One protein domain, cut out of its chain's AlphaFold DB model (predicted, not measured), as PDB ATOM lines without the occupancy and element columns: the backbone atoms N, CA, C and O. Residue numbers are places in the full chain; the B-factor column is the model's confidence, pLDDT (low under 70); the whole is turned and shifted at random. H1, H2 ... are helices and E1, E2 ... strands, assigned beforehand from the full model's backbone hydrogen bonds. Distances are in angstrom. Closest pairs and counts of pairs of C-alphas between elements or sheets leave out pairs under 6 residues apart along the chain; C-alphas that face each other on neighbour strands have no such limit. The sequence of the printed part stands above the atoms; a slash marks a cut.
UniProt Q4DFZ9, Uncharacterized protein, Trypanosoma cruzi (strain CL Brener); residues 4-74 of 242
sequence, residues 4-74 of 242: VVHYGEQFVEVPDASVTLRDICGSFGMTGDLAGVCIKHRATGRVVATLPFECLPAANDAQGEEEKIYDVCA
ATOM      1  N   VAL A   4       1.533 -23.068 136.863       86.03
ATOM      2  CA  VAL A   4       1.079 -23.388 138.218       86.03
ATOM      3  C   VAL A   4       0.136 -22.285 138.659       86.03
ATOM      4  O   VAL A   4       0.501 -21.113 138.649       86.03
ATOM      5  N   VAL A   5      -1.085 -22.655 139.019       88.30
ATOM      6  CA  VAL A   5      -2.070 -21.725 139.563       88.30
ATOM      7  C   VAL A   5      -2.234 -22.016 141.048       88.30
ATOM      8  O   VAL A   5      -2.421 -23.171 141.417       88.30
ATOM      9  N   HIS A   6      -2.173 -20.994 141.892       88.38
ATOM     10  CA  HIS A   6      -2.376 -21.079 143.332       88.38
ATOM     11  C   HIS A   6      -3.732 -20.510 143.742       88.38
ATOM     12  O   HIS A   6      -4.207 -19.528 143.177       88.38
ATOM     13  N   TYR A   7      -4.319 -21.090 144.782       86.91
ATOM     14  CA  TYR A   7      -5.456 -20.532 145.503       86.91
ATOM     15  C   TYR A   7      -5.255 -20.782 147.001       86.91
ATOM     16  O   TYR A   7      -5.359 -21.915 147.476       86.91
ATOM     17  N   GLY A   8      -4.894 -19.734 147.745       81.27
ATOM     18  CA  GLY A   8      -4.467 -19.870 149.139       81.27
ATOM     19  C   GLY A   8      -3.250 -20.794 149.264       81.27
ATOM     20  O   GLY A   8      -2.178 -20.489 148.746       81.27
ATOM     21  N   GLU A   9      -3.424 -21.931 149.939       82.31
ATOM     22  CA  GLU A   9      -2.383 -22.958 150.115       82.31
ATOM     23  C   GLU A   9      -2.434 -24.073 149.055       82.31
ATOM     24  O   GLU A   9      -1.526 -24.903 148.977       82.31
ATOM     25  N   GLN A  10      -3.485 -24.113 148.231       87.41
ATOM     26  CA  GLN A  10      -3.658 -25.122 147.188       87.41
ATOM     27  C   GLN A  10      -3.014 -24.671 145.879       87.41
ATOM     28  O   GLN A  10      -2.910 -23.475 145.597       87.41
ATOM     29  N   PHE A  11      -2.609 -25.633 145.052       88.79
ATOM     30  CA  PHE A  11      -2.112 -25.362 143.709       88.79
ATOM     31  C   PHE A  11      -2.588 -26.415 142.710       88.79
ATOM     32  O   PHE A  11      -2.819 -27.571 143.065       88.79
ATOM     33  N   VAL A  12      -2.717 -25.996 141.455       88.26
ATOM     34  CA  VAL A  12      -3.093 -26.837 140.318       88.26
ATOM     35  C   VAL A  12      -2.084 -26.611 139.202       88.26
ATOM     36  O   VAL A  12      -1.811 -25.475 138.806       88.26
ATOM     37  N   GLU A  13      -1.524 -27.703 138.690       86.18
ATOM     38  CA  GLU A  13      -0.679 -27.677 137.500       86.18
ATOM     39  C   GLU A  13      -1.555 -27.696 136.245       86.18
ATOM     40  O   GLU A  13      -2.329 -28.624 136.018       86.18
ATOM     41  N   VAL A  14      -1.414 -26.667 135.416       85.13
ATOM     42  CA  VAL A  14      -2.113 -26.519 134.142       85.13
ATOM     43  C   VAL A  14      -1.220 -27.087 133.029       85.13
ATOM     44  O   VAL A  14      -0.151 -26.522 132.766       85.13
ATOM     45  N   PRO A  15      -1.601 -28.211 132.388       79.36
ATOM     46  CA  PRO A  15      -0.749 -28.906 131.419       79.36
ATOM     47  C   PRO A  15      -0.668 -28.191 130.058       79.36
ATOM     48  O   PRO A  15       0.352 -28.277 129.349       79.36
ATOM     49  N   ASP A  16      -1.732 -27.485 129.687       77.79
ATOM     50  CA  ASP A  16      -1.915 -26.865 128.384       77.79
ATOM     51  C   ASP A  16      -2.787 -25.599 128.438       77.79
ATOM     52  O   ASP A  16      -3.497 -25.325 129.399       77.79
ATOM     53  N   ALA A  17      -2.723 -24.801 127.371       74.44
ATOM     54  CA  ALA A  17      -3.468 -23.546 127.253       74.44
ATOM     55  C   ALA A  17      -4.961 -23.748 126.918       74.44
ATOM     56  O   ALA A  17      -5.650 -22.779 126.618       74.44
ATOM     57  N   SER A  18      -5.461 -24.989 126.905       79.82
ATOM     58  CA  SER A  18      -6.888 -25.266 126.693       79.82
ATOM     59  C   SER A  18      -7.701 -25.166 127.985       79.82
ATOM     60  O   SER A  18      -8.918 -25.013 127.920       79.82
ATOM     61  N   VAL A  19      -7.032 -25.215 129.143       83.24
ATOM     62  CA  VAL A  19      -7.680 -25.136 130.452       83.24
ATOM     63  C   VAL A  19      -8.243 -23.735 130.670       83.24
ATOM     64  O   VAL A  19      -7.512 -22.738 130.635       83.24
ATOM     65  N   THR A  20      -9.550 -23.676 130.910       86.40
ATOM     66  CA  THR A  20     -10.270 -22.423 131.142       86.40
ATOM     67  C   THR A  20     -10.263 -22.035 132.617       86.40
ATOM     68  O   THR A  20     -10.056 -22.874 133.499       86.40
ATOM     69  N   LEU A  21     -10.556 -20.764 132.912       85.17
ATOM     70  CA  LEU A  21     -10.773 -20.289 134.283       85.17
ATOM     71  C   LEU A  21     -11.794 -21.162 135.023       85.17
ATOM     72  O   LEU A  21     -11.588 -21.482 136.189       85.17
ATOM     73  N   ARG A  22     -12.859 -21.617 134.351       86.22
ATOM     74  CA  ARG A  22     -13.861 -22.514 134.939       86.22
ATOM     75  C   ARG A  22     -13.276 -23.858 135.371       86.22
ATOM     76  O   ARG A  22     -13.645 -24.345 136.437       86.22
ATOM     77  N   ASP A  23     -12.385 -24.446 134.580       87.17
ATOM     78  CA  ASP A  23     -11.756 -25.737 134.897       87.17
ATOM     79  C   ASP A  23     -10.769 -25.602 136.067       87.17
ATOM     80  O   ASP A  23     -10.715 -26.454 136.960       87.17
ATOM     81  N   ILE A  24     -10.035 -24.486 136.099       87.80
ATOM     82  CA  ILE A  24      -9.128 -24.121 137.194       87.80
ATOM     83  C   ILE A  24      -9.928 -23.930 138.488       87.80
ATOM     84  O   ILE A  24      -9.641 -24.576 139.493       87.80
ATOM     85  N   CYS A  25     -10.980 -23.110 138.455       87.01
ATOM     86  CA  CYS A  25     -11.878 -22.887 139.589       87.01
ATOM     87  C   CYS A  25     -12.542 -24.190 140.057       87.01
ATOM     88  O   CYS A  25     -12.581 -24.469 141.257       87.01
ATOM     89  N   GLY A  26     -12.990 -25.031 139.120       86.12
ATOM     90  CA  GLY A  26     -13.551 -26.348 139.421       86.12
ATOM     91  C   GLY A  26     -12.563 -27.265 140.148       86.12
ATOM     92  O   GLY A  26     -12.967 -28.002 141.046       86.12
ATOM     93  N   SER A  27     -11.268 -27.167 139.831       86.96
ATOM     94  CA  SER A  27     -10.199 -27.931 140.493       86.96
ATOM     95  C   SER A  27      -9.970 -27.498 141.948       86.96
ATOM     96  O   SER A  27      -9.612 -28.325 142.782       86.96
ATOM     97  N   PHE A  28     -10.244 -26.230 142.271       85.92
ATOM     98  CA  PHE A  28     -10.236 -25.704 143.643       85.92
ATOM     99  C   PHE A  28     -11.565 -25.913 144.392       85.92
ATOM    100  O   PHE A  28     -11.717 -25.466 145.526       85.92
ATOM    101  N   GLY A  29     -12.552 -26.574 143.776       82.36
ATOM    102  CA  GLY A  29     -13.883 -26.761 144.362       82.36
ATOM    103  C   GLY A  29     -14.766 -25.507 144.328       82.36
ATOM    104  O   GLY A  29     -15.841 -25.505 144.930       82.36
ATOM    105  N   MET A  30     -14.358 -24.457 143.606       77.15
ATOM    106  CA  MET A  30     -15.176 -23.265 143.388       77.15
ATOM    107  C   MET A  30     -16.282 -23.596 142.382       77.15
ATOM    108  O   MET A  30     -16.092 -23.561 141.166       77.15
ATOM    109  N   THR A  31     -17.446 -23.964 142.911       69.45
ATOM    110  CA  THR A  31     -18.646 -24.281 142.132       69.45
ATOM    111  C   THR A  31     -19.708 -23.217 142.394       69.45
ATOM    112  O   THR A  31     -20.038 -22.949 143.543       69.45
ATOM    113  N   GLY A  32     -20.224 -22.577 141.342       72.54
ATOM    114  CA  GLY A  32     -21.221 -21.512 141.478       72.54
ATOM    115  C   GLY A  32     -21.070 -20.406 140.441       72.54
ATOM    116  O   GLY A  32     -20.537 -20.635 139.350       72.54
ATOM    117  N   ASP A  33     -21.563 -19.221 140.795       77.01
ATOM    118  CA  ASP A  33     -21.337 -18.003 140.029       77.01
ATOM    119  C   ASP A  33     -19.868 -17.583 140.169       77.01
ATOM    120  O   ASP A  33     -19.383 -17.322 141.266       77.01
ATOM    121  N   LEU A  34     -19.140 -17.581 139.051       76.36
ATOM    122  CA  LEU A  34     -17.729 -17.185 138.992       76.36
ATOM    123  C   LEU A  34     -17.574 -15.672 138.758       76.36
ATOM    124  O   LEU A  34     -16.479 -15.210 138.427       76.36
ATOM    125  N   ALA A  35     -18.654 -14.897 138.898       74.53
ATOM    126  CA  ALA A  35     -18.610 -13.445 138.842       74.53
ATOM    127  C   ALA A  35     -17.577 -12.886 139.837       74.53
ATOM    128  O   ALA A  35     -17.590 -13.187 141.027       74.53
ATOM    129  N   GLY A  36     -16.650 -12.073 139.325       77.03
ATOM    130  CA  GLY A  36     -15.597 -11.435 140.122       77.03
ATOM    131  C   GLY A  36     -14.352 -12.292 140.370       77.03
ATOM    132  O   GLY A  36     -13.356 -11.764 140.864       77.03
ATOM    133  N   VAL A  37     -14.353 -13.577 139.996       84.08
ATOM    134  CA  VAL A  37     -13.144 -14.407 140.068       84.08
ATOM    135  C   VAL A  37     -12.185 -13.999 138.953       84.08
ATOM    136  O   VAL A  37     -12.562 -13.932 137.785       84.08
ATOM    137  N   CYS A  38     -10.925 -13.749 139.297       87.23
ATOM    138  CA  CYS A  38      -9.898 -13.450 138.305       87.23
ATOM    139  C   CYS A  38      -8.588 -14.170 138.605       87.23
ATOM    140  O   CYS A  38      -8.258 -14.448 139.754       87.23
ATOM    141  N   ILE A  39      -7.820 -14.459 137.562       87.01
ATOM    142  CA  ILE A  39      -6.486 -15.043 137.667       87.01
ATOM    143  C   ILE A  39      -5.471 -13.940 137.407       87.01
ATOM    144  O   ILE A  39      -5.576 -13.212 136.415       87.01
ATOM    145  N   LYS A  40      -4.476 -13.819 138.285       87.70
ATOM    146  CA  LYS A  40      -3.398 -12.832 138.170       87.70
ATOM    147  C   LYS A  40      -2.050 -13.515 138.062       87.70
ATOM    148  O   LYS A  40      -1.809 -14.522 138.711       87.70
ATOM    149  N   HIS A  41      -1.153 -12.957 137.266       85.72
ATOM    150  CA  HIS A  41       0.238 -13.385 137.239       85.72
ATOM    151  C   HIS A  41       0.945 -12.916 138.512       85.72
ATOM    152  O   HIS A  41       0.978 -11.716 138.797       85.72
ATOM    153  N   ARG A  42       1.536 -13.845 139.266       83.42
ATOM    154  CA  ARG A  42       2.063 -13.579 140.611       83.42
ATOM    155  C   ARG A  42       3.195 -12.554 140.617       83.42
ATOM    156  O   ARG A  42       3.234 -11.688 141.482       83.42
ATOM    157  N   ALA A  43       4.090 -12.606 139.628       81.48
ATOM    158  CA  ALA A  43       5.233 -11.692 139.568       81.48
ATOM    159  C   ALA A  43       4.873 -10.280 139.070       81.48
ATOM    160  O   ALA A  43       5.534  -9.314 139.436       81.48
ATOM    161  N   THR A  44       3.842 -10.145 138.227       81.30
ATOM    162  CA  THR A  44       3.524  -8.869 137.557       81.30
ATOM    163  C   THR A  44       2.242  -8.224 138.076       81.30
ATOM    164  O   THR A  44       1.958  -7.080 137.732       81.30
ATOM    165  N   GLY A  45       1.439  -8.950 138.859       79.56
ATOM    166  CA  GLY A  45       0.115  -8.521 139.313       79.56
ATOM    167  C   GLY A  45      -0.912  -8.368 138.185       79.56
ATOM    168  O   GLY A  45      -2.029  -7.912 138.431       79.56
ATOM    169  N   ARG A  46      -0.557  -8.720 136.941       79.16
ATOM    170  CA  ARG A  46      -1.430  -8.544 135.777       79.16
ATOM    171  C   ARG A  46      -2.549  -9.565 135.796       79.16
ATOM    172  O   ARG A  46      -2.291 -10.756 135.936       79.16
ATOM    173  N   VAL A  47      -3.775  -9.097 135.601       84.37
ATOM    174  CA  VAL A  47      -4.931  -9.969 135.400       84.37
ATOM    175  C   VAL A  47      -4.814 -10.623 134.026       84.37
ATOM    176  O   VAL A  47      -4.623  -9.927 133.030       84.37
ATOM    177  N   VAL A  48      -4.889 -11.951 133.987       83.78
ATOM    178  CA  VAL A  48      -4.753 -12.754 132.762       83.78
ATOM    179  C   VAL A  48      -6.045 -13.447 132.349       83.78
ATOM    180  O   VAL A  48      -6.179 -13.792 131.182       83.78
ATOM    181  N   ALA A  49      -6.980 -13.632 133.283       83.00
ATOM    182  CA  ALA A  49      -8.316 -14.133 132.996       83.00
ATOM    183  C   ALA A  49      -9.324 -13.570 134.008       83.00
ATOM    184  O   ALA A  49      -9.027 -13.492 135.203       83.00
ATOM    185  N   THR A  50     -10.501 -13.184 133.536       85.05
ATOM    186  CA  THR A  50     -11.651 -12.709 134.325       85.05
ATOM    187  C   THR A  50     -12.942 -13.424 133.956       85.05
ATOM    188  O   THR A  50     -13.907 -13.367 134.716       85.05
ATOM    189  N   LEU A  51     -12.988 -14.089 132.798       81.76
ATOM    190  CA  LEU A  51     -14.190 -14.765 132.321       81.76
ATOM    191  C   LEU A  51     -14.073 -16.285 132.479       81.76
ATOM    192  O   LEU A  51     -13.001 -16.844 132.257       81.76
ATOM    193  N   PRO A  52     -15.179 -16.996 132.773       78.16
ATOM    194  CA  PRO A  52     -15.169 -18.449 132.972       78.16
ATOM    195  C   PRO A  52     -14.577 -19.251 131.807       78.16
ATOM    196  O   PRO A  52     -14.062 -20.343 132.012       78.16
ATOM    197  N   PHE A  53     -14.674 -18.726 130.588       83.75
ATOM    198  CA  PHE A  53     -14.219 -19.374 129.358       83.75
ATOM    199  C   PHE A  53     -12.843 -18.892 128.882       83.75
ATOM    200  O   PHE A  53     -12.372 -19.348 127.843       83.75
ATOM    201  N   GLU A  54     -12.208 -17.956 129.590       81.62
ATOM    202  CA  GLU A  54     -10.877 -17.480 129.222       81.62
ATOM    203  C   GLU A  54      -9.809 -18.508 129.588       81.62
ATOM    204  O   GLU A  54      -9.813 -19.089 130.676       81.62
ATOM    205  N   CYS A  55      -8.889 -18.720 128.651       80.24
ATOM    206  CA  CYS A  55      -7.719 -19.565 128.830       80.24
ATOM    207  C   CYS A  55      -6.532 -18.744 129.331       80.24
ATOM    208  O   CYS A  55      -6.414 -17.552 129.039       80.24
ATOM    209  N   LEU A  56      -5.595 -19.402 130.011       76.18
ATOM    210  CA  LEU A  56      -4.329 -18.764 130.363       76.18
ATOM    211  C   LEU A  56      -3.523 -18.411 129.100       76.18
ATOM    212  O   LEU A  56      -3.507 -19.195 128.143       76.18
ATOM    213  N   PRO A  57      -2.818 -17.265 129.086       68.32
ATOM    214  CA  PRO A  57      -2.025 -16.853 127.939       68.32
ATOM    215  C   PRO A  57      -0.980 -17.923 127.600       68.32
ATOM    216  O   PRO A  57      -0.197 -18.358 128.449       68.32
ATOM    217  N   ALA A  58      -0.969 -18.357 126.337       60.74
ATOM    218  CA  ALA A  58       0.039 -19.277 125.838       60.74
ATOM    219  C   ALA A  58       1.415 -18.605 125.926       60.74
ATOM    220  O   ALA A  58       1.583 -17.455 125.526       60.74
ATOM    221  N   ALA A  59       2.427 -19.316 126.421       54.11
ATOM    222  CA  ALA A  59       3.719 -18.702 126.743       54.11
ATOM    223  C   ALA A  59       4.607 -18.364 125.535       54.11
ATOM    224  O   ALA A  59       5.825 -18.306 125.671       54.11
ATOM    225  N   ASN A  60       4.012 -18.173 124.362       48.64
ATOM    226  CA  ASN A  60       4.743 -17.795 123.163       48.64
ATOM    227  C   ASN A  60       4.885 -16.273 123.000       48.64
ATOM    228  O   ASN A  60       5.647 -15.857 122.135       48.64
ATOM    229  N   ASP A  61       4.260 -15.465 123.866       48.70
ATOM    230  CA  ASP A  61       4.275 -13.998 123.739       48.70
ATOM    231  C   ASP A  61       5.002 -13.255 124.881       48.70
ATOM    232  O   ASP A  61       5.084 -12.026 124.868       48.70
ATOM    233  N   ALA A  62       5.596 -13.971 125.845       45.16
ATOM    234  CA  ALA A  62       6.417 -13.381 126.907       45.16
ATOM    235  C   ALA A  62       7.878 -13.820 126.753       45.16
ATOM    236  O   ALA A  62       8.294 -14.898 127.172       45.16
ATOM    237  N   GLN A  63       8.661 -12.966 126.103       43.55
ATOM    238  CA  GLN A  63      10.100 -13.107 125.947       43.55
ATOM    239  C   GLN A  63      10.796 -12.810 127.284       43.55
ATOM    240  O   GLN A  63      11.266 -11.704 127.528       43.55
ATOM    241  N   GLY A  64      10.817 -13.809 128.159       49.77
ATOM    242  CA  GLY A  64      11.465 -13.780 129.465       49.77
ATOM    243  C   GLY A  64      11.101 -15.050 130.221       49.77
ATOM    244  O   GLY A  64       9.970 -15.514 130.115       49.77
ATOM    245  N   GLU A  65      12.048 -15.641 130.945       52.11
ATOM    246  CA  GLU A  65      11.808 -16.766 131.860       52.11
ATOM    247  C   GLU A  65      10.971 -16.315 133.072       52.11
ATOM    248  O   GLU A  65      11.390 -16.427 134.220       52.11
ATOM    249  N   GLU A  66       9.798 -15.736 132.834       57.89
ATOM    250  CA  GLU A  66       8.852 -15.453 133.898       57.89
ATOM    251  C   GLU A  66       8.208 -16.784 134.287       57.89
ATOM    252  O   GLU A  66       7.573 -17.467 133.473       57.89
ATOM    253  N   GLU A  67       8.463 -17.200 135.529       65.56
ATOM    254  CA  GLU A  67       7.839 -18.373 136.123       65.56
ATOM    255  C   GLU A  67       6.321 -18.244 135.955       65.56
ATOM    256  O   GLU A  67       5.725 -17.251 136.371       65.56
ATOM    257  N   LYS A  68       5.693 -19.241 135.317       75.93
ATOM    258  CA  LYS A  68       4.261 -19.254 134.971       75.93
ATOM    259  C   LYS A  68       3.409 -19.546 136.200       75.93
ATOM    260  O   LYS A  68       2.699 -20.552 136.241       75.93
ATOM    261  N   ILE A  69       3.552 -18.698 137.206       84.94
ATOM    262  CA  ILE A  69       2.910 -18.808 138.502       84.94
ATOM    263  C   ILE A  69       1.797 -17.773 138.540       84.94
ATOM    264  O   ILE A  69       2.028 -16.566 138.419       84.94
ATOM    265  N   TYR A  70       0.579 -18.263 138.694       86.90
ATOM    266  CA  TYR A  70      -0.628 -17.461 138.738       86.90
ATOM    267  C   TYR A  70      -1.332 -17.651 140.076       86.90
ATOM    268  O   TYR A  70      -1.244 -18.724 140.660       86.90
ATOM    269  N   ASP A  71      -2.080 -16.648 140.515       87.11
ATOM    270  CA  ASP A  71      -2.910 -16.706 141.713       87.11
ATOM    271  C   ASP A  71      -4.379 -16.496 141.316       87.11
ATOM    272  O   ASP A  71      -4.710 -15.537 140.607       87.11
ATOM    273  N   VAL A  72      -5.270 -17.378 141.772       85.89
ATOM    274  CA  VAL A  72      -6.721 -17.171 141.709       85.89
ATOM    275  C   VAL A  72      -7.102 -16.186 142.803       85.89
ATOM    276  O   VAL A  72      -6.931 -16.435 143.994       85.89
ATOM    277  N   CYS A  73      -7.653 -15.057 142.388       83.17
ATOM    278  CA  CYS A  73      -8.305 -14.096 143.254       83.17
ATOM    279  C   CYS A  73      -9.809 -14.366 143.190       83.17
ATOM    280  O   CYS A  73     -10.483 -13.924 142.258       83.17
ATOM    281  N   ALA A  74     -10.325 -15.110 144.166       74.91
ATOM    282  CA  ALA A  74     -11.758 -15.141 144.417       74.91
ATOM    283  C   ALA A  74     -12.199 -13.777 144.979       74.91
ATOM    284  O   ALA A  74     -11.402 -13.135 145.677       74.91
TER     285      ALA A  74
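AT A GLANCE: This is residues 4 to 74 of the 242 residues of an uncharacterized protein of Trypanosoma cruzi (strain CL Brener) (UniProt Q4DFZ9). With little regular structure, this domain is one strongly twisted sheet of five short strands with helix H1 on one face; residues 60 to 65 of a long loop stick out. The 71 printed residues run E1 E2 H1 E3 E4 E5, the mixed sheet E2 E1 E5 E3 E4. The class is mixed, with 28 residues in named elements; the whole is compact, radius of gyration of the C-alphas 11.3 A, spanning 36 by 24 by 21 A.

HOW THE PARTS SIT: Find E1, residues 4 to 7, in a hairpin with E2, residues 10 to 14; N 5 and O 12, 2.9 A apart, are within hydrogen-bond range, as are the atoms paired below. H1, residues 21 to 27, has every O i to N i+4 pair within range; its height over the sheet is 8.2 A, and C-alphas 21 and 49 are 6.8 A apart. E3, residues 38 to 41, makes a hairpin with E4, residues 47 to 49 (N 39 and O 49, 2.8 A). E5, residues 69 to 73, is parallel to E1 (N 6 and O 70, 2.7 A) and antiparallel to E3 (N 40 and O 71, 2.9 A). E2, H1 and E3 form a split strand-helix-strand unit, two strands of one sheet that follow each other among the strands with a helix between them in the chain and E1 and E5 between them in the sheet; its crossover is right-handed.

IN THESE COORDINATES: E1 begins at C-alpha 4 (1.079, -23.388, 138.218); E2 measures 13.2 A; E5, 13.1 A, ends at C-alpha 73 (-8.305, -14.096, 143.254).

THE WHOLE: The printed part has no cut. C-alphas 32 and 63, the farthest apart, are 36.0 A apart. The link from E4 to E5 is long; pLDDT is under 70 at residues 31 and 57 to 67.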